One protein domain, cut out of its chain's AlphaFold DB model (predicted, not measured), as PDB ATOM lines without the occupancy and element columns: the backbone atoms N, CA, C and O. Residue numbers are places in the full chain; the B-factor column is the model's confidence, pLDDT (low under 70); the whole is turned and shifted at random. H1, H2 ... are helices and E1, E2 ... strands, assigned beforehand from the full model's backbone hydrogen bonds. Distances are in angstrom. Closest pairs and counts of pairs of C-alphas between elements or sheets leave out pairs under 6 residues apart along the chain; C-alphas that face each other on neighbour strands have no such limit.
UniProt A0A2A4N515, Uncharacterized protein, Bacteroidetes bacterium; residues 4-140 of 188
ATOM      1  N   SER A   4     -18.731 -47.352 -59.720       91.00
ATOM      2  CA  SER A   4     -19.283 -48.700 -59.918       91.00
ATOM      3  C   SER A   4     -18.215 -49.776 -60.154       91.00
ATOM      4  O   SER A   4     -18.385 -50.915 -59.719       91.00
ATOM      5  N   LYS A   5     -17.097 -49.427 -60.806       94.19
ATOM      6  CA  LYS A   5     -15.968 -50.348 -61.002       94.19
ATOM      7  C   LYS A   5     -15.205 -50.566 -59.697       94.19
ATOM      8  O   LYS A   5     -14.860 -51.705 -59.404       94.19
ATOM      9  N   LEU A   6     -14.966 -49.500 -58.931       95.56
ATOM     10  CA  LEU A   6     -14.291 -49.581 -57.633       95.56
ATOM     11  C   LEU A   6     -15.094 -50.430 -56.649       95.56
ATOM     12  O   LEU A   6     -14.559 -51.395 -56.114       95.56
ATOM     13  N   LYS A   7     -16.389 -50.121 -56.506       96.19
ATOM     14  CA  LYS A   7     -17.344 -50.862 -55.679       96.19
ATOM     15  C   LYS A   7     -17.286 -52.360 -55.976       96.19
ATOM     16  O   LYS A   7     -17.044 -53.153 -55.078       96.19
ATOM     17  N   LYS A   8     -17.400 -52.750 -57.252       96.62
ATOM     18  CA  LYS A   8     -17.329 -54.163 -57.653       96.62
ATOM     19  C   LYS A   8     -16.001 -54.827 -57.268       96.62
ATOM     20  O   LYS A   8     -15.995 -56.000 -56.920       96.62
ATOM     21  N   GLN A   9     -14.883 -54.109 -57.379       97.62
ATOM     22  CA  GLN A   9     -13.563 -54.652 -57.049       97.62
ATOM     23  C   GLN A   9     -13.387 -54.862 -55.544       97.62
ATOM     24  O   GLN A   9     -12.902 -55.917 -55.155       97.62
ATOM     25  N   VAL A  10     -13.798 -53.898 -54.714       97.44
ATOM     26  CA  VAL A  10     -13.672 -54.031 -53.257       97.44
ATOM     27  C   VAL A  10     -14.676 -55.036 -52.694       97.44
ATOM     28  O   VAL A  10     -14.290 -55.896 -51.912       97.44
ATOM     29  N   GLU A  11     -15.928 -55.038 -53.162       97.25
ATOM     30  CA  GLU A  11     -16.938 -56.003 -52.699       97.25
ATOM     31  C   GLU A  11     -16.595 -57.445 -53.093       97.25
ATOM     32  O   GLU A  11     -16.955 -58.381 -52.388       97.25
ATOM     33  N   ALA A  12     -15.838 -57.647 -54.178       97.25
ATOM     34  CA  ALA A  12     -15.324 -58.967 -54.538       97.25
ATOM     35  C   ALA A  12     -14.295 -59.517 -53.533       97.25
ATOM     36  O   ALA A  12     -13.971 -60.704 -53.598       97.25
ATOM     37  N   LEU A  13     -13.768 -58.685 -52.632       97.56
ATOM     38  CA  LEU A  13     -12.892 -59.106 -51.540       97.56
ATOM     39  C   LEU A  13     -13.680 -59.484 -50.283       97.56
ATOM     40  O   LEU A  13     -13.126 -60.162 -49.428       97.56
ATOM     41  N   PHE A  14     -14.954 -59.107 -50.169       97.25
ATOM     42  CA  PHE A  14     -15.749 -59.402 -48.979       97.25
ATOM     43  C   PHE A  14     -16.189 -60.864 -48.924       97.25
ATOM     44  O   PHE A  14     -16.424 -61.517 -49.946       97.25
ATOM     45  N   ASP A  15     -16.310 -61.382 -47.706       95.31
ATOM     46  CA  ASP A  15     -16.885 -62.692 -47.439       95.31
ATOM     47  C   ASP A  15     -18.345 -62.746 -47.937       95.31
ATOM     48  O   ASP A  15     -19.170 -61.946 -47.485       95.31
ATOM     49  N   PRO A  16     -18.706 -63.666 -48.856       91.56
ATOM     50  CA  PRO A  16     -20.060 -63.728 -49.406       91.56
ATOM     51  C   PRO A  16     -21.154 -63.959 -48.356       91.56
ATOM     52  O   PRO A  16     -22.304 -63.587 -48.590       91.56
ATOM     53  N   SER A  17     -20.814 -64.553 -47.204       89.38
ATOM     54  CA  SER A  17     -21.766 -64.775 -46.108       89.38
ATOM     55  C   SER A  17     -22.208 -63.473 -45.430       89.38
ATOM     56  O   SER A  17     -23.310 -63.405 -44.885       89.38
ATOM     57  N   LEU A  18     -21.393 -62.414 -45.513       89.00
ATOM     58  CA  LEU A  18     -21.645 -61.166 -44.808       89.00
ATOM     59  C   LEU A  18     -22.751 -60.309 -45.416       89.00
ATOM     60  O   LEU A  18     -23.199 -59.395 -44.742       89.00
ATOM     61  N   LYS A  19     -23.209 -60.542 -46.654       89.62
ATOM     62  CA  LYS A  19     -24.157 -59.630 -47.345       89.62
ATOM     63  C   LYS A  19     -23.773 -58.139 -47.185       89.62
ATOM     64  O   LYS A  19     -24.643 -57.267 -47.121       89.62
ATOM     65  N   LEU A  20     -22.470 -57.862 -47.088       93.50
ATOM     66  CA  LEU A  20     -21.916 -56.534 -46.857       93.50
ATOM     67  C   LEU A  20     -21.809 -55.792 -48.186       93.50
ATOM     68  O   LEU A  20     -21.368 -56.360 -49.185       93.50
ATOM     69  N   THR A  21     -22.188 -54.518 -48.195       94.56
ATOM     70  CA  THR A  21     -22.053 -53.655 -49.373       94.56
ATOM     71  C   THR A  21     -21.480 -52.298 -49.000       94.56
ATOM     72  O   THR A  21     -21.799 -51.764 -47.938       94.56
ATOM     73  N   ILE A  22     -20.684 -51.720 -49.898       95.62
ATOM     74  CA  ILE A  22     -20.198 -50.342 -49.790       95.62
ATOM     75  C   ILE A  22     -20.898 -49.467 -50.819       95.62
ATOM     76  O   ILE A  22     -21.014 -49.802 -52.000       95.62
ATOM     77  N   ASN A  23     -21.402 -48.323 -50.381       93.94
ATOM     78  CA  ASN A  23     -22.206 -47.445 -51.215       93.94
ATOM     79  C   ASN A  23     -21.669 -46.019 -51.166       93.94
ATOM     80  O   ASN A  23     -21.088 -45.599 -50.174       93.94
ATOM     81  N   CYS A  24     -21.876 -45.300 -52.266       92.25
ATOM     82  CA  CYS A  24     -21.623 -43.874 -52.386       92.25
ATOM     83  C   CYS A  24     -22.850 -43.261 -53.048       92.25
ATOM     84  O   CYS A  24     -23.256 -43.709 -54.127       92.25
ATOM     85  N   ILE A  25     -23.431 -42.257 -52.407       89.19
ATOM     86  CA  ILE A  25     -24.513 -41.443 -52.958       89.19
ATOM     87  C   ILE A  25     -24.045 -39.996 -52.913       89.19
ATOM     88  O   ILE A  25     -23.399 -39.587 -51.957       89.19
ATOM     89  N   SER A  26     -24.348 -39.236 -53.957       85.25
ATOM     90  CA  SER A  26     -24.048 -37.812 -54.016       85.25
ATOM     91  C   SER A  26     -25.361 -37.046 -53.922       85.25
ATOM     92  O   SER A  26     -26.265 -37.266 -54.733       85.25
ATOM     93  N   TYR A  27     -25.500 -36.221 -52.887       84.25
ATOM     94  CA  TYR A  27     -26.687 -35.403 -52.676       84.25
ATOM     95  C   TYR A  27     -26.471 -34.039 -53.323       84.25
ATOM     96  O   TYR A  27     -25.568 -33.323 -52.890       84.25
ATOM     97  N   PRO A  28     -27.261 -33.661 -54.342       80.56
ATOM     98  CA  PRO A  28     -27.122 -32.349 -54.951       80.56
ATOM     99  C   PRO A  28     -27.479 -31.281 -53.920       80.56
ATOM    100  O   PRO A  28     -28.543 -31.355 -53.296       80.56
ATOM    101  N   VAL A  29     -26.614 -30.284 -53.763       77.88
ATOM    102  CA  VAL A  29     -26.961 -29.103 -52.978       77.88
ATOM    103  C   VAL A  29     -27.775 -28.190 -53.886       77.88
ATOM    104  O   VAL A  29     -27.396 -27.925 -55.024       77.88
ATOM    105  N   LYS A  30     -28.971 -27.807 -53.435       66.44
ATOM    106  CA  LYS A  30     -29.849 -26.899 -54.177       66.44
ATOM    107  C   LYS A  30     -29.858 -25.548 -53.482       66.44
ATOM    108  O   LYS A  30     -30.522 -25.384 -52.460       66.44
ATOM    109  N   ASN A  31     -29.168 -24.577 -54.056       64.44
ATOM    110  CA  ASN A  31     -29.082 -23.211 -53.555       64.44
ATOM    111  C   ASN A  31     -29.074 -22.239 -54.747       64.44
ATOM    112  O   ASN A  31     -28.703 -22.607 -55.856       64.44
ATOM    113  N   GLN A  32     -29.523 -20.993 -54.536       56.09
ATOM    114  CA  GLN A  32     -29.752 -20.018 -55.621       56.09
ATOM    115  C   GLN A  32     -28.501 -19.680 -56.455       56.09
ATOM    116  O   GLN A  32     -28.644 -19.202 -57.578       56.09
ATOM    117  N   TRP A  33     -27.300 -19.939 -55.931       59.84
ATOM    118  CA  TRP A  33     -26.019 -19.589 -56.559       59.84
ATOM    119  C   TRP A  33     -25.117 -20.790 -56.856       59.84
ATOM    120  O   TRP A  33     -24.066 -20.611 -57.464       59.84
ATOM    121  N   ASP A  34     -25.511 -21.996 -56.443       56.56
ATOM    122  CA  ASP A  34     -24.706 -23.202 -56.610       56.56
ATOM    123  C   ASP A  34     -25.581 -24.321 -57.172       56.56
ATOM    124  O   ASP A  34     -26.456 -24.870 -56.502       56.56
ATOM    125  N   THR A  35     -25.392 -24.591 -58.461       54.62
ATOM    126  CA  THR A  35     -26.111 -25.629 -59.210       54.62
ATOM    127  C   THR A  35     -25.234 -26.850 -59.492       54.62
ATOM    128  O   THR A  35     -25.662 -27.733 -60.236       54.62
ATOM    129  N   GLY A  36     -24.000 -26.883 -58.969       60.34
ATOM    130  CA  GLY A  36     -22.979 -27.872 -59.329       60.34
ATOM    131  C   GLY A  36     -22.425 -28.685 -58.160       60.34
ATOM    132  O   GLY A  36     -21.960 -29.803 -58.391       60.34
ATOM    133  N   SER A  37     -22.493 -28.175 -56.929       70.19
ATOM    134  CA  SER A  37     -21.968 -28.884 -55.761       70.19
ATOM    135  C   SER A  37     -22.855 -30.046 -55.329       70.19
ATOM    136  O   SER A  37     -24.090 -29.977 -55.332       70.19
ATOM    137  N   ALA A  38     -22.216 -31.129 -54.900       80.25
ATOM    138  CA  ALA A  38     -22.912 -32.274 -54.351       80.25
ATOM    139  C   ALA A  38     -22.130 -32.881 -53.188       80.25
ATOM    140  O   ALA A  38     -20.912 -33.015 -53.240       80.25
ATOM    141  N   ILE A  39     -22.844 -33.260 -52.133       85.12
ATOM    142  CA  ILE A  39     -22.253 -33.793 -50.909       85.12
ATOM    143  C   ILE A  39     -22.155 -35.316 -51.042       85.12
ATOM    144  O   ILE A  39     -23.198 -35.978 -51.154       85.12
ATOM    145  N   PRO A  40     -20.944 -35.903 -51.048       88.56
ATOM    146  CA  PRO A  40     -20.798 -37.346 -51.069       88.56
ATOM    147  C   PRO A  40     -21.128 -37.937 -49.696       88.56
ATOM    148  O   PRO A  40     -20.714 -37.434 -48.654       88.56
ATOM    149  N   ARG A  41     -21.855 -39.052 -49.704       90.81
ATOM    150  CA  ARG A  41     -22.079 -39.912 -48.543       90.81
ATOM    151  C   ARG A  41     -21.599 -41.312 -48.869       90.81
ATOM    152  O   ARG A  41     -22.138 -41.947 -49.782       90.81
ATOM    153  N   PHE A  42     -20.639 -41.798 -48.098       93.44
ATOM    154  CA  PHE A  42     -20.146 -43.167 -48.165       93.44
ATOM    155  C   PHE A  42     -20.703 -43.958 -46.991       93.44
ATOM    156  O   PHE A  42     -20.716 -43.463 -45.873       93.44
ATOM    157  N   TYR A  43     -21.162 -45.186 -47.213       93.44
ATOM    158  CA  TYR A  43     -21.643 -46.015 -46.110       93.44
ATOM    159  C   TYR A  43     -21.465 -47.512 -46.368       93.44
ATOM    160  O   TYR A  43     -21.588 -47.980 -47.509       93.44
ATOM    161  N   LEU A  44     -21.209 -48.263 -45.295       94.12
ATOM    162  CA  LEU A  44     -21.214 -49.723 -45.274       94.12
ATOM    163  C   LEU A  44     -22.549 -50.227 -44.745       94.12
ATOM    164  O   LEU A  44     -22.988 -49.844 -43.662       94.12
ATOM    165  N   LYS A  45     -23.175 -51.119 -45.513       91.81
ATOM    166  CA  LYS A  45     -24.431 -51.770 -45.153       91.81
ATOM    167  C   LYS A  45     -24.210 -53.264 -44.937       91.81
ATOM    168  O   LYS A  45     -23.839 -53.951 -45.889       91.81
ATOM    169  N   LEU A  46     -24.480 -53.749 -43.730       90.19
ATOM    170  CA  LEU A  46     -24.391 -55.143 -43.302       90.19
ATOM    171  C   LEU A  46     -25.802 -55.707 -43.096       90.19
ATOM    172  O   LEU A  46     -26.369 -55.594 -42.014       90.19
ATOM    173  N   LYS A  47     -26.394 -56.289 -44.146       79.50
ATOM    174  CA  LYS A  47     -27.790 -56.755 -44.114       79.50
ATOM    175  C   LYS A  47     -27.917 -58.059 -43.323       79.50
ATOM    176  O   LYS A  47     -27.715 -59.131 -43.899       79.50
ATOM    177  N   GLN A  48     -28.260 -57.967 -42.041       73.44
ATOM    178  CA  GLN A  48     -28.463 -59.118 -41.160       73.44
ATOM    179  C   GLN A  48     -29.659 -58.894 -40.230       73.44
ATOM    180  O   GLN A  48     -29.825 -57.816 -39.668       73.44
ATOM    181  N   ASP A  49     -30.466 -59.936 -40.036       63.56
ATOM    182  CA  ASP A  49     -31.788 -59.854 -39.392       63.56
ATOM    183  C   ASP A  49     -31.740 -59.587 -37.869       63.56
ATOM    184  O   ASP A  49     -32.773 -59.437 -37.226       63.56
ATOM    185  N   LEU A  50     -30.544 -59.552 -37.274       56.59
ATOM    186  CA  LEU A  50     -30.337 -59.635 -35.824       56.59
ATOM    187  C   LEU A  50     -30.274 -58.286 -35.104       56.59
ATOM    188  O   LEU A  50     -30.466 -58.245 -33.894       56.59
ATOM    189  N   LEU A  51     -29.977 -57.193 -35.808       57.31
ATOM    190  CA  LEU A  51     -29.596 -55.957 -35.126       57.31
ATOM    191  C   LEU A  51     -30.736 -54.967 -34.896       57.31
ATOM    192  O   LEU A  51     -30.571 -54.110 -34.037       57.31
ATOM    193  N   ASN A  52     -31.851 -55.026 -35.638       54.34
ATOM    194  CA  ASN A  52     -32.887 -53.971 -35.637       54.34
ATOM    195  C   ASN A  52     -32.316 -52.529 -35.652       54.34
ATOM    196  O   ASN A  52     -33.010 -51.577 -35.307       54.34
ATOM    197  N   ILE A  53     -31.060 -52.349 -36.085       60.00
ATOM    198  CA  ILE A  53     -30.463 -51.048 -36.359       60.00
ATOM    199  C   ILE A  53     -31.215 -50.563 -37.580       60.00
ATOM    200  O   ILE A  53     -31.174 -51.226 -38.617       60.00
ATOM    201  N   GLU A  54     -31.899 -49.429 -37.448       52.38
ATOM    202  CA  GLU A  54     -32.953 -48.931 -38.341       52.38
ATOM    203  C   GLU A  54     -32.649 -48.998 -39.857       52.38
ATOM    204  O   GLU A  54     -33.564 -48.827 -40.664       52.38
ATOM    205  N   LYS A  55     -31.389 -49.204 -40.293       61.75
ATOM    206  CA  LYS A  55     -30.982 -49.220 -41.712       61.75
ATOM    207  C   LYS A  55     -29.902 -50.240 -42.126       61.75
ATOM    208  O   LYS A  55     -29.439 -50.145 -43.265       61.75
ATOM    209  N   ASP A  56     -29.498 -51.199 -41.285       82.25
ATOM    210  CA  ASP A  56     -28.341 -52.101 -41.524       82.25
ATOM    211  C   ASP A  56     -27.006 -51.361 -41.806       82.25
ATOM    212  O   ASP A  56     -26.066 -51.947 -42.344       82.25
ATOM    213  N   ILE A  57     -26.919 -50.052 -41.550       88.94
ATOM    214  CA  ILE A  57     -25.717 -49.253 -41.820       88.94
ATOM    215  C   ILE A  57     -24.826 -49.345 -40.593       88.94
ATOM    216  O   ILE A  57     -25.277 -48.970 -39.524       88.94
ATOM    217  N   ILE A  58     -23.596 -49.828 -40.763       89.88
ATOM    218  CA  ILE A  58     -22.625 -50.009 -39.668       89.88
ATOM    219  C   ILE A  58     -21.499 -48.973 -39.689       89.88
ATOM    220  O   ILE A  58     -20.756 -48.831 -38.729       89.88
ATOM    221  N   TRP A  59     -21.358 -48.248 -40.797       92.69
ATOM    222  CA  TRP A  59     -20.385 -47.175 -40.969       92.69
ATOM    223  C   TRP A  59     -20.950 -46.177 -41.974       92.69
ATOM    224  O   TRP A  59     -21.436 -46.592 -43.029       92.69
ATOM    225  N   ASP A  60     -20.912 -44.886 -41.660       91.62
ATOM    226  CA  ASP A  60     -21.486 -43.833 -42.497       91.62
ATOM    227  C   ASP A  60     -20.656 -42.556 -42.400       91.62
ATOM    228  O   ASP A  60     -20.594 -41.912 -41.357       91.62
ATOM    229  N   PHE A  61     -20.051 -42.161 -43.509       91.12
ATOM    230  CA  PHE A  61     -19.431 -40.862 -43.674       91.12
ATOM    231  C   PHE A  61     -20.341 -39.964 -44.524       91.12
ATOM    232  O   PHE A  61     -20.715 -40.359 -45.632       91.12
ATOM    233  N   PRO A  62     -20.680 -38.747 -44.068       89.62
ATOM    234  CA  PRO A  62     -20.152 -38.073 -42.875       89.62
ATOM    235  C   PRO A  62     -20.938 -38.362 -41.581       89.62
ATOM    236  O   PRO A  62     -20.589 -37.831 -40.530       89.62
ATOM    237  N   LYS A  63     -22.037 -39.136 -41.617       87.56
ATOM    238  CA  LYS A  63     -23.021 -39.140 -40.520       87.56
ATOM    239  C   LYS A  63     -22.444 -39.585 -39.171       87.56
ATOM    240  O   LYS A  63     -22.881 -39.033 -38.167       87.56
ATOM    241  N   HIS A  64     -21.521 -40.540 -39.133       88.06
ATOM    242  CA  HIS A  64     -20.933 -41.088 -37.904       88.06
ATOM    243  C   HIS A  64     -19.788 -40.232 -37.335       88.06
ATOM    244  O   HIS A  64     -19.286 -40.540 -36.261       88.06
ATOM    245  N   PHE A  65     -19.408 -39.142 -38.007       88.69
ATOM    246  CA  PHE A  65     -18.258 -38.317 -37.640       88.69
ATOM    247  C   PHE A  65     -18.717 -36.909 -37.248       88.69
ATOM    248  O   PHE A  65     -19.010 -36.068 -38.100       88.69
ATOM    249  N   ILE A  66     -18.823 -36.655 -35.941       85.69
ATOM    250  CA  ILE A  66     -19.357 -35.397 -35.388       85.69
ATOM    251  C   ILE A  66     -18.474 -34.207 -35.784       85.69
ATOM    252  O   ILE A  66     -18.977 -33.126 -36.079       85.69
ATOM    253  N   GLU A  67     -17.164 -34.409 -35.833       85.56
ATOM    254  CA  GLU A  67     -16.155 -33.431 -36.228       85.56
ATOM    255  C   GLU A  67     -16.381 -32.946 -37.663       85.56
ATOM    256  O   GLU A  67     -16.324 -31.749 -37.926       85.56
ATOM    257  N   VAL A  68     -16.719 -33.863 -38.574       86.31
ATOM    258  CA  VAL A  68     -16.986 -33.554 -39.987       86.31
ATOM    259  C   VAL A  68     -18.264 -32.732 -40.130       86.31
ATOM    260  O   VAL A  68     -18.322 -31.823 -40.953       86.31
ATOM    261  N   LYS A  69     -19.280 -32.999 -39.297       84.00
ATOM    262  CA  LYS A  69     -20.542 -32.235 -39.298       84.00
ATOM    263  C   LYS A  69     -20.369 -30.778 -38.870       84.00
ATOM    264  O   LYS A  69     -21.196 -29.951 -39.243       84.00
ATOM    265  N   LYS A  70     -19.332 -30.471 -38.084       84.06
ATOM    266  CA  LYS A  70     -19.001 -29.100 -37.659       84.06
ATOM    267  C   LYS A  70     -18.279 -28.310 -38.751       84.06
ATOM    268  O   LYS A  70     -18.164 -27.102 -38.655       84.06
ATOM    269  N   ILE A  71     -17.784 -28.982 -39.786       83.81
ATOM    270  CA  ILE A  71     -16.977 -28.384 -40.847       83.81
ATOM    271  C   ILE A  71     -17.862 -28.186 -42.077       83.81
ATOM    272  O   ILE A  71     -18.660 -29.055 -42.440       83.81
ATOM    273  N   SER A  72     -17.730 -27.029 -42.731       84.62
ATOM    274  CA  SER A  72     -18.517 -26.722 -43.926       84.62
ATOM    275  C   SER A  72     -18.284 -27.788 -44.990       84.62
ATOM    276  O   SER A  72     -17.139 -28.129 -45.281       84.62
ATOM    277  N   TYR A  73     -19.352 -28.290 -45.616       83.62
ATOM    278  CA  TYR A  73     -19.213 -29.332 -46.634       83.62
ATOM    279  C   TYR A  73     -18.321 -28.894 -47.801       83.62
ATOM    280  O   TYR A  73     -17.625 -29.730 -48.353       83.62
ATOM    281  N   HIS A  74     -18.244 -27.596 -48.112       82.25
ATOM    282  CA  HIS A  74     -17.329 -27.063 -49.128       82.25
ATOM    283  C   HIS A  74     -15.846 -27.355 -48.843       82.25
ATOM    284  O   HIS A  74     -15.027 -27.298 -49.753       82.25
ATOM    285  N   GLN A  75     -15.485 -27.645 -47.591       80.19
ATOM    286  CA  GLN A  75     -14.110 -27.938 -47.181       80.19
ATOM    287  C   GLN A  75     -13.734 -29.413 -47.373       80.19
ATOM    288  O   GLN A  75     -12.557 -29.740 -47.279       80.19
ATOM    289  N   TRP A  76     -14.704 -30.298 -47.634       84.44
ATOM    290  CA  TRP A  76     -14.452 -31.739 -47.748       84.44
ATOM    291  C   TRP A  76     -15.267 -32.462 -48.832       84.44
ATOM    292  O   TRP A  76     -14.986 -33.619 -49.127       84.44
ATOM    293  N   SER A  77     -16.261 -31.832 -49.463       82.94
ATOM    294  CA  SER A  77     -17.171 -32.496 -50.411       82.94
ATOM    295  C   SER A  77     -16.500 -32.950 -51.703       82.94
ATOM    296  O   SER A  77     -16.953 -33.916 -52.315       82.94
ATOM    297  N   ASP A  78     -15.425 -32.274 -52.102       79.50
ATOM    298  CA  ASP A  78     -14.635 -32.632 -53.284       79.50
ATOM    299  C   ASP A  78     -13.506 -33.624 -52.957       79.50
ATOM    300  O   ASP A  78     -12.802 -34.091 -53.860       79.50
ATOM    301  N   ASP A  79     -13.342 -33.981 -51.678       78.62
ATOM    302  CA  ASP A  79     -12.337 -34.939 -51.247       78.62
ATOM    303  C   ASP A  79     -12.703 -36.352 -51.728       78.62
ATOM    304  O   ASP A  79     -13.788 -36.894 -51.493       78.62
ATOM    305  N   ASN A  80     -11.764 -36.972 -52.435       80.69
ATOM    306  CA  ASN A  80     -11.882 -38.326 -52.953       80.69
ATOM    307  C   ASN A  80     -11.130 -39.359 -52.090       80.69
ATOM    308  O   ASN A  80     -10.958 -40.499 -52.538       80.69
ATOM    309  N   GLY A  81     -10.727 -38.992 -50.872       88.00
ATOM    310  CA  GLY A  81      -9.908 -39.764 -49.938       88.00
ATOM    311  C   GLY A  81     -10.433 -41.173 -49.710       88.00
ATOM    312  O   GLY A  81      -9.692 -42.133 -49.894       88.00
ATOM    313  N   VAL A  82     -11.744 -41.345 -49.496       91.12
ATOM    314  CA  VAL A  82     -12.355 -42.683 -49.365       91.12
ATOM    315  C   VAL A  82     -12.146 -43.527 -50.629       91.12
ATOM    316  O   VAL A  82     -11.823 -44.710 -50.558       91.12
ATOM    317  N   SER A  83     -12.288 -42.941 -51.821       92.25
ATOM    318  CA  SER A  83     -12.057 -43.676 -53.073       92.25
ATOM    319  C   SER A  83     -10.580 -44.011 -53.300       92.25
ATOM    320  O   SER A  83     -10.287 -45.061 -53.882       92.25
ATOM    321  N   GLN A  84      -9.661 -43.143 -52.865       93.25
ATOM    322  CA  GLN A  84      -8.221 -43.407 -52.902       93.25
ATOM    323  C   GLN A  84      -7.837 -44.522 -51.923       93.25
ATOM    324  O   GLN A  84      -7.191 -45.484 -52.335       93.25
ATOM    325  N   LEU A  85      -8.339 -44.462 -50.687       96.25
ATOM    326  CA  LEU A  85      -8.153 -45.474 -49.650       96.25
ATOM    327  C   LEU A  85      -8.621 -46.856 -50.117       96.25
ATOM    328  O   LEU A  85      -7.883 -47.834 -50.038       96.25
ATOM    329  N   LEU A  86      -9.821 -46.948 -50.699       96.56
ATOM    330  CA  LEU A  86     -10.331 -48.210 -51.247       96.56
ATOM    331  C   LEU A  86      -9.450 -48.743 -52.384       96.56
ATOM    332  O   LEU A  86      -9.266 -49.954 -52.516       96.56
ATOM    333  N   ARG A  87      -8.910 -47.860 -53.234       96.25
ATOM    334  CA  ARG A  87      -7.999 -48.256 -54.317       96.25
ATOM    335  C   ARG A  87      -6.687 -48.794 -53.752       96.25
ATOM    336  O   ARG A  87      -6.207 -49.814 -54.245       96.25
ATOM    337  N   GLU A  88      -6.134 -48.126 -52.750       97.31
ATOM    338  CA  GLU A  88      -4.937 -48.564 -52.044       97.31
ATOM    339  C   GLU A  88      -5.156 -49.924 -51.370       97.31
ATOM    340  O   GLU A  88      -4.358 -50.843 -51.567       97.31
ATOM    341  N   TYR A  89      -6.273 -50.091 -50.661       97.81
ATOM    342  CA  TYR A  89      -6.668 -51.348 -50.027       97.81
ATOM    343  C   TYR A  89      -6.730 -52.510 -51.027       97.81
ATOM    344  O   TYR A  89      -6.125 -53.559 -50.810       97.81
ATOM    345  N   ILE A  90      -7.405 -52.317 -52.168       97.31
ATOM    346  CA  ILE A  90      -7.521 -53.339 -53.226       97.31
ATOM    347  C   ILE A  90      -6.149 -53.766 -53.757       97.31
ATOM    348  O   ILE A  90      -5.948 -54.942 -54.062       97.31
ATOM    349  N   ASN A  91      -5.225 -52.816 -53.890       96.88
ATOM    350  CA  ASN A  91      -3.894 -53.060 -54.434       96.88
ATOM    351  C   ASN A  91      -2.910 -53.622 -53.395       96.88
ATOM    352  O   ASN A  91      -1.808 -54.010 -53.774       96.88
ATOM    353  N   THR A  92      -3.280 -53.659 -52.112       97.81
ATOM    354  CA  THR A  92      -2.386 -54.112 -51.043       97.81
ATOM    355  C   THR A  92      -2.337 -55.652 -50.993       97.81
ATOM    356  O   THR A  92      -3.394 -56.303 -50.938       97.81
ATOM    357  N   PRO A  93      -1.133 -56.260 -51.024       96.25
ATOM    358  CA  PRO A  93      -0.943 -57.696 -50.830       96.25
ATOM    359  C   PRO A  93      -1.493 -58.194 -49.488       96.25
ATOM    360  O   PRO A  93      -1.489 -57.485 -48.486       96.25
ATOM    361  N   ILE A  94      -1.981 -59.436 -49.459       95.06
ATOM    362  CA  ILE A  94      -2.677 -60.012 -48.293       95.06
ATOM    363  C   ILE A  94      -1.802 -60.079 -47.028       95.06
ATOM    364  O   ILE A  94      -2.293 -59.984 -45.901       95.06
ATOM    365  N   ASP A  95      -0.511 -60.307 -47.194       94.31
ATOM    366  CA  ASP A  95       0.491 -60.391 -46.140       94.31
ATOM    367  C   ASP A  95       0.748 -59.029 -45.487       94.31
ATOM    368  O   ASP A  95       0.932 -58.979 -44.273       94.31
ATOM    369  N   GLU A  96       0.601 -57.937 -46.238       95.62
ATOM    370  CA  GLU A  96       0.800 -56.564 -45.761       95.62
ATOM    371  C   GLU A  96      -0.456 -55.937 -45.128       95.62
ATOM    372  O   GLU A  96      -0.341 -54.993 -44.352       95.62
ATOM    373  N   LEU A  97      -1.662 -56.452 -45.411       94.19
ATOM    374  CA  LEU A  97      -2.929 -55.804 -45.018       94.19
ATOM    375  C   LEU A  97      -3.040 -55.433 -43.532       94.19
ATOM    376  O   LEU A  97      -3.597 -54.393 -43.218       94.19
ATOM    377  N   MET A  98      -2.557 -56.290 -42.629       91.62
ATOM    378  CA  MET A  98      -2.714 -56.099 -41.178       91.62
ATOM    379  C   MET A  98      -1.579 -55.301 -40.531       91.62
ATOM    380  O   MET A  98      -1.668 -54.973 -39.355       91.62
ATOM    381  N   THR A  99      -0.496 -55.046 -41.264       92.25
ATOM    382  CA  THR A  99       0.697 -54.358 -40.748       92.25
ATOM    383  C   THR A  99       0.917 -53.009 -41.417       92.25
ATOM    384  O   THR A  99       1.589 -52.141 -40.863       92.25
ATOM    385  N   LYS A 100       0.356 -52.819 -42.612       95.12
ATOM    386  CA  LYS A 100       0.428 -51.573 -43.355       95.12
ATOM    387  C   LYS A 100      -0.402 -50.486 -42.675       95.12
ATOM    388  O   LYS A 100      -1.581 -50.676 -42.388       95.12
ATOM    389  N   LYS A 101       0.199 -49.306 -42.515       94.00
ATOM    390  CA  LYS A 101      -0.519 -48.080 -42.162       94.00
ATOM    391  C   LYS A 101      -1.149 -47.475 -43.417       94.00
ATOM    392  O   LYS A 101      -0.452 -47.207 -44.394       94.00
ATOM    393  N   PHE A 102      -2.459 -47.261 -43.378       95.69
ATOM    394  CA  PHE A 102      -3.208 -46.617 -44.452       95.69
ATOM    395  C   PHE A 102      -3.453 -45.158 -44.078       95.69
ATOM    396  O   PHE A 102      -4.401 -44.853 -43.365       95.69
ATOM    397  N   GLU A 103      -2.598 -44.251 -44.551       92.44
ATOM    398  CA  GLU A 103      -2.697 -42.820 -44.211       92.44
ATOM    399  C   GLU A 103      -4.062 -42.221 -44.602       92.44
ATOM    400  O   GLU A 103      -4.566 -41.341 -43.918       92.44
ATOM    401  N   GLY A 104      -4.694 -42.737 -45.663       91.38
ATOM    402  CA  GLY A 104      -6.026 -42.304 -46.095       91.38
ATOM    403  C   GLY A 104      -7.182 -42.749 -45.191       91.38
ATOM    404  O   GLY A 104      -8.315 -42.350 -45.454       91.38
ATOM    405  N   ASP A 105      -6.927 -43.574 -44.168       94.38
ATOM    406  CA  ASP A 105      -7.917 -43.922 -43.137       94.38
ATOM    407  C   ASP A 105      -8.004 -42.854 -42.032       94.38
ATOM    408  O   ASP A 105      -8.885 -42.922 -41.181       94.38
ATOM    409  N   THR A 106      -7.153 -41.823 -42.096       93.12
ATOM    410  CA  THR A 106      -7.251 -40.600 -41.296       93.12
ATOM    411  C   THR A 106      -7.522 -39.414 -42.222       93.12
ATOM    412  O   THR A 106      -6.698 -39.046 -43.058       93.12
ATOM    413  N   LEU A 107      -8.675 -38.769 -42.068       88.56
ATOM    414  CA  LEU A 107      -9.025 -37.565 -42.814       88.56
ATOM    415  C   LEU A 107      -8.491 -36.326 -42.090       88.56
ATOM    416  O   LEU A 107      -8.755 -36.138 -40.904       88.56
ATOM    417  N   VAL A 108      -7.768 -35.462 -42.802       87.81
ATOM    418  CA  VAL A 108      -7.299 -34.173 -42.274       87.81
ATOM    419  C   VAL A 108      -8.169 -33.070 -42.858       87.81
ATOM    420  O   VAL A 108      -8.122 -32.799 -44.054       87.81
ATOM    421  N   LEU A 109      -8.976 -32.444 -42.009       85.00
ATOM    422  CA  LEU A 109      -9.856 -31.344 -42.382       85.00
ATOM    423  C   LEU A 109      -9.326 -30.023 -41.839       85.00
ATOM    424  O   LEU A 109      -8.770 -29.966 -40.746       85.00
ATOM    425  N   HIS A 110      -9.547 -28.945 -42.583       83.12
ATOM    426  CA  HIS A 110      -9.186 -27.597 -42.161       83.12
ATOM    427  C   HIS A 110     -10.447 -26.821 -41.781       83.12
ATOM    428  O   HIS A 110     -11.272 -26.508 -42.641       83.12
ATOM    429  N   SER A 111     -10.588 -26.501 -40.494       76.19
ATOM    430  CA  SER A 111     -11.638 -25.609 -40.000       76.19
ATOM    431  C   SER A 111     -11.144 -24.163 -39.984       76.19
ATOM    432  O   SER A 111     -10.071 -23.855 -39.464       76.19
ATOM    433  N   TYR A 112     -11.965 -23.269 -40.530       72.44
ATOM    434  CA  TYR A 112     -11.725 -21.823 -40.580       72.44
ATOM    435  C   TYR A 112     -12.659 -21.062 -39.622       72.44
ATOM    436  O   TYR A 112     -12.847 -19.857 -39.760       72.44
ATOM    437  N   GLU A 113     -13.278 -21.758 -38.661       63.53
ATOM    438  CA  GLU A 113     -14.237 -21.163 -37.718       63.53
ATOM    439  C   GLU A 113     -13.581 -20.217 -36.695       63.53
ATOM    440  O   GLU A 113     -14.256 -19.381 -36.087       63.53
ATOM    441  N   ASN A 114     -12.256 -20.286 -36.527       54.47
ATOM    442  CA  ASN A 114     -11.516 -19.345 -35.695       54.47
ATOM    443  C   ASN A 114     -11.321 -18.008 -36.428       54.47
ATOM    444  O   ASN A 114     -10.969 -17.962 -37.602       54.47
ATOM    445  N   LYS A 115     -11.499 -16.895 -35.704       53.69
ATOM    446  CA  LYS A 115     -11.480 -15.498 -36.198       53.69
ATOM    447  C   LYS A 115     -10.176 -15.040 -36.887       53.69
ATOM    448  O   LYS A 115     -10.078 -13.866 -37.235       53.69
ATOM    449  N   ASN A 116      -9.189 -15.918 -37.067       60.62
ATOM    450  CA  ASN A 116      -7.976 -15.653 -37.830       60.62
ATOM    451  C   ASN A 116      -7.915 -16.561 -39.077       60.62
ATOM    452  O   ASN A 116      -7.466 -17.701 -38.982       60.62
ATOM    453  N   PRO A 117      -8.319 -16.062 -40.258       63.53
ATOM    454  CA  PRO A 117      -8.297 -16.816 -41.513       63.53
ATOM    455  C   PRO A 117      -6.902 -17.278 -41.968       63.53
ATOM    456  O   PRO A 117      -6.813 -18.053 -42.915       63.53
ATOM    457  N   MET A 118      -5.819 -16.785 -41.349       69.56
ATOM    458  CA  MET A 118      -4.443 -17.132 -41.728       69.56
ATOM    459  C   MET A 118      -3.905 -18.402 -41.054       69.56
ATOM    460  O   MET A 118      -2.857 -18.890 -41.466       69.56
ATOM    461  N   GLU A 119      -4.605 -18.954 -40.059       71.44
ATOM    462  CA  GLU A 119      -4.184 -20.161 -39.333       71.44
ATOM    463  C   GLU A 119      -5.382 -21.108 -39.145       71.44
ATOM    464  O   GLU A 119      -6.035 -21.088 -38.096       71.44
ATOM    465  N   PRO A 120      -5.731 -21.916 -40.166       74.81
ATOM    466  CA  PRO A 120      -6.810 -22.885 -40.038       74.81
ATOM    467  C   PRO A 120      -6.462 -23.945 -38.990       74.81
ATOM    468  O   PRO A 120      -5.325 -24.406 -38.896       74.81
ATOM    469  N   GLN A 121      -7.466 -24.377 -38.232       81.62
ATOM    470  CA  GLN A 121      -7.305 -25.485 -37.301       81.62
ATOM    471  C   GLN A 121      -7.397 -26.808 -38.063       81.62
ATOM    472  O   GLN A 121      -8.407 -27.084 -38.713       81.62
ATOM    473  N   GLU A 122      -6.363 -27.639 -37.950       86.56
ATOM    474  CA  GLU A 122      -6.414 -29.018 -38.429       86.56
ATOM    475  C   GLU A 122      -7.267 -29.878 -37.494       86.56
ATOM    476  O   GLU A 122      -7.033 -29.952 -36.285       86.56
ATOM    477  N   VAL A 123      -8.250 -30.553 -38.074       86.94
ATOM    478  CA  VAL A 123      -9.109 -31.529 -37.414       86.94
ATOM    479  C   VAL A 123      -8.840 -32.876 -38.065       86.94
ATOM    480  O   VAL A 123      -9.144 -33.078 -39.239       86.94
ATOM    481  N   LYS A 124      -8.239 -33.793 -37.306       90.38
ATOM    482  CA  LYS A 124      -7.964 -35.159 -37.760       90.38
ATOM    483  C   LYS A 124      -9.110 -36.068 -37.348       90.38
ATOM    484  O   LYS A 124      -9.493 -36.078 -36.182       90.38
ATOM    485  N   VAL A 125      -9.643 -36.812 -38.308       89.75
ATOM    486  CA  VAL A 125     -10.773 -37.720 -38.121       89.75
ATOM    487  C   VAL A 125     -10.343 -39.116 -38.541       89.75
ATOM    488  O   VAL A 125     -10.099 -39.362 -39.720       89.75
ATOM    489  N   GLU A 126     -10.258 -40.031 -37.582       92.19
ATOM    490  CA  GLU A 126      -9.993 -41.444 -37.860       92.19
ATOM    491  C   GLU A 126     -11.261 -42.089 -38.425       92.19
ATOM    492  O   GLU A 126     -12.289 -42.144 -37.751       92.19
ATOM    493  N   LEU A 127     -11.205 -42.561 -39.670       92.56
ATOM    494  CA  LEU A 127     -12.348 -43.172 -40.345       92.56
ATOM    495  C   LEU A 127     -12.605 -44.596 -39.847       92.56
ATOM    496  O   LEU A 127     -13.761 -45.025 -39.825       92.56
ATOM    497  N   GLY A 128     -11.547 -45.332 -39.489       93.81
ATOM    498  CA  GLY A 128     -11.619 -46.738 -39.078       93.81
ATOM    499  C   GLY A 128     -12.252 -47.644 -40.138       93.81
ATOM    500  O   GLY A 128     -12.812 -48.694 -39.814       93.81
ATOM    501  N   LEU A 129     -12.237 -47.225 -41.408       95.75
ATOM    502  CA  LEU A 129     -12.872 -47.961 -42.493       95.75
ATOM    503  C   LEU A 129     -12.041 -49.197 -42.834       95.75
ATOM    504  O   LEU A 129     -12.614 -50.257 -43.092       95.75
ATOM    505  N   VAL A 130     -10.709 -49.085 -42.817       96.75
ATOM    506  CA  VAL A 130      -9.812 -50.192 -43.180       96.75
ATOM    507  C   VAL A 130     -10.007 -51.390 -42.267       96.75
ATOM    508  O   VAL A 130     -10.089 -52.511 -42.764       96.75
ATOM    509  N   ASP A 131     -10.177 -51.173 -40.967       96.00
ATOM    510  CA  ASP A 131     -10.423 -52.246 -40.007       96.00
ATOM    511  C   ASP A 131     -11.674 -53.063 -40.358       96.00
ATOM    512  O   ASP A 131     -11.665 -54.297 -40.315       96.00
ATOM    513  N   LEU A 132     -12.745 -52.388 -40.786       96.44
ATOM    514  CA  LEU A 132     -13.976 -53.043 -41.230       96.44
ATOM    515  C   LEU A 132     -13.771 -53.797 -42.551       96.44
ATOM    516  O   LEU A 132     -14.331 -54.885 -42.732       96.44
ATOM    517  N   LEU A 133     -12.954 -53.261 -43.466       97.62
ATOM    518  CA  LEU A 133     -12.594 -53.939 -44.715       97.62
ATOM    519  C   LEU A 133     -11.773 -55.206 -44.435       97.62
ATOM    520  O   LEU A 133     -12.127 -56.269 -44.947       97.62
ATOM    521  N   ILE A 134     -10.755 -55.122 -43.568       97.25
ATOM    522  CA  ILE A 134      -9.919 -56.251 -43.123       97.25
ATOM    523  C   ILE A 134     -10.792 -57.329 -42.478       97.25
ATOM    524  O   ILE A 134     -10.722 -58.498 -42.865       97.25
ATOM    525  N   ALA A 135     -11.663 -56.942 -41.542       96.75
ATOM    526  CA  ALA A 135     -12.582 -57.854 -40.864       96.75
ATOM    527  C   ALA A 135     -13.498 -58.599 -41.842       96.75
ATOM    528  O   ALA A 135     -13.866 -59.753 -41.607       96.75
ATOM    529  N   SER A 136     -13.837 -57.953 -42.956       97.12
ATOM    530  CA  SER A 136     -14.733 -58.476 -43.986       97.12
ATOM    531  C   SER A 136     -14.015 -59.257 -45.086       97.12
ATOM    532  O   SER A 136     -14.676 -59.946 -45.862       97.12
ATOM    533  N   ASP A 137     -12.684 -59.180 -45.173       97.62
ATOM    534  CA  ASP A 137     -11.919 -59.727 -46.292       97.62
ATOM    535  C   ASP A 137     -11.889 -61.260 -46.278       97.62
ATOM    536  O   ASP A 137     -11.375 -61.900 -45.353       97.62
ATOM    537  N   ARG A 138     -12.412 -61.872 -47.340       96.81
ATOM    538  CA  ARG A 138     -12.493 -63.328 -47.514       96.81
ATOM    539  C   ARG A 138     -11.136 -63.999 -47.685       96.81
ATOM    540  O   ARG A 138     -11.037 -65.209 -47.502       96.81
ATOM    541  N   ARG A 139     -10.100 -63.245 -48.070       95.94
ATOM    542  CA  ARG A 139      -8.732 -63.764 -48.193       95.94
ATOM    543  C   ARG A 139      -8.150 -64.067 -46.809       95.94
ATOM    544  O   ARG A 139      -7.315 -64.957 -46.677       95.94
ATOM    545  N   LEU A 140      -8.605 -63.351 -45.779       96.56
ATOM    546  CA  LEU A 140      -8.162 -63.507 -44.398       96.56
ATOM    547  C   LEU A 140      -9.019 -64.550 -43.666       96.56
ATOM    548  O   LEU A 140     -10.248 -64.474 -43.635       96.56
TER     549      LEU A 140
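Overview. This is residues 4 to 140 of the 188 residues of an uncharacterized protein of Bacteroidetes bacterium (UniProt A0A2A4N515). A twisted wall of three antiparallel strands, E1, E2 and E3, has helices H1, H3 and H4 gathered on one side of it near one end of the longest axis; H4 lies over the wall, while H1 and H3 only graze it. A separate two-stranded hairpin, E4 and E5, reaches toward the other end of that axis, as the E1 and E2 hairpin does, and short H2 with the link after it lies between these two hairpins. The printed part has 137 residues with four named helices and five named strands, in the order H1 E1 E2 E3 H2 H3 E4 E5 H4; the class is mixed, helices and strands, though under half of the residues are in named elements. It is only just compact, close to loose, with a radius of gyration of the C-alphas of 16.7 A, and only just elongated, with spans of 49 by 32 by 28 A.

Arrangement. Begin at the sheet of E1, residues 20 to 28, E2, residues 38 to 46, and E3, residues 57 to 61, with E1 and E3 as edge strands. It is a meander, each strand the antiparallel neighbour of the one before, and twisted, its C-alphas up to 4.1 A off the best plane. In the hairpin of E1 and E2, look for N 23 and O 43, within hydrogen-bond range at 2.9 A. In the hairpin of E2 and E3, N 44 and O 59 are within range at 2.8 A. Over the sheet comes H4, residues 129 to 136, at a height over the sheet of 9.9 A; it is only just over E2, with 3 of its 8 C-alphas there, and runs along the strands at 26 degrees to E2 on the local plane. Its closest C-alphas to E3 are those of Leu 129 and Trp 59, 7.7 A apart. H1, residues 4 to 11, only grazes the sheet; its closest C-alphas to E1 are those of Glu 11 and Thr 21, 6.5 A apart. H3, residues 81 to 91, is only just on the sheet, with 5 pairs of C-alphas within 10 A, and only grazes it with residues 82 to 83. H1 and H3 touch, closest at C-alphas 10 and 90, 6.2 A apart, and run the same way at a steep tilt of 58 degrees. H3 and H4 are close but not clearly touching, closest at the C-alphas of Tyr 89 and Val 130, 7.6 A apart. The strands E4, residues 106 to 111, and E5, residues 121 to 126, form a hairpin and are antiparallel, with N 109 and O 123 within hydrogen-bond range at 2.8 A. E4 and E5 are each apart from E1, E2 and E3. H2, residues 66 to 69, is not on the three-stranded sheet; its closest C-alphas to E5 are those of Glu 67 and Val 125, 7.1 A apart. In H1, H3 and H4 every O i to N i+4 pair is within hydrogen-bond range; H2 is too short for such a pair.

Along the chain. Find C-alpha 20 at (-21.916, -56.534, -46.857); from there E1 runs 26.0 A to C-alpha 28 at (-27.122, -32.349, -54.951). E2 comes back over 25.4 A, and E3 covers 10.6 A. H1 is 10.5 A long, H2 5.2 A and H3, the longest helix by residues, 15.3 A. E4 measures 15.7 A and E5 16.2 A. H4 runs 10.8 A and ends with C-alpha 136 at (-14.733, -58.476, -43.986).

Size, cuts and confidence. The C-alphas of Ser 17 and Asn 116 are the two farthest apart, at 51.7 A. The printed part has no cut. Look for the long links at H2 to H3, 11 residues, and H3 to E4, 14 residues. Residues 49 to 54, in the short link from E2 to E3, stand free. The mean pLDDT of the printed part is 85.6; confidence is under 70 at residues 30 to 36, 49 to 55 and 113 to 118.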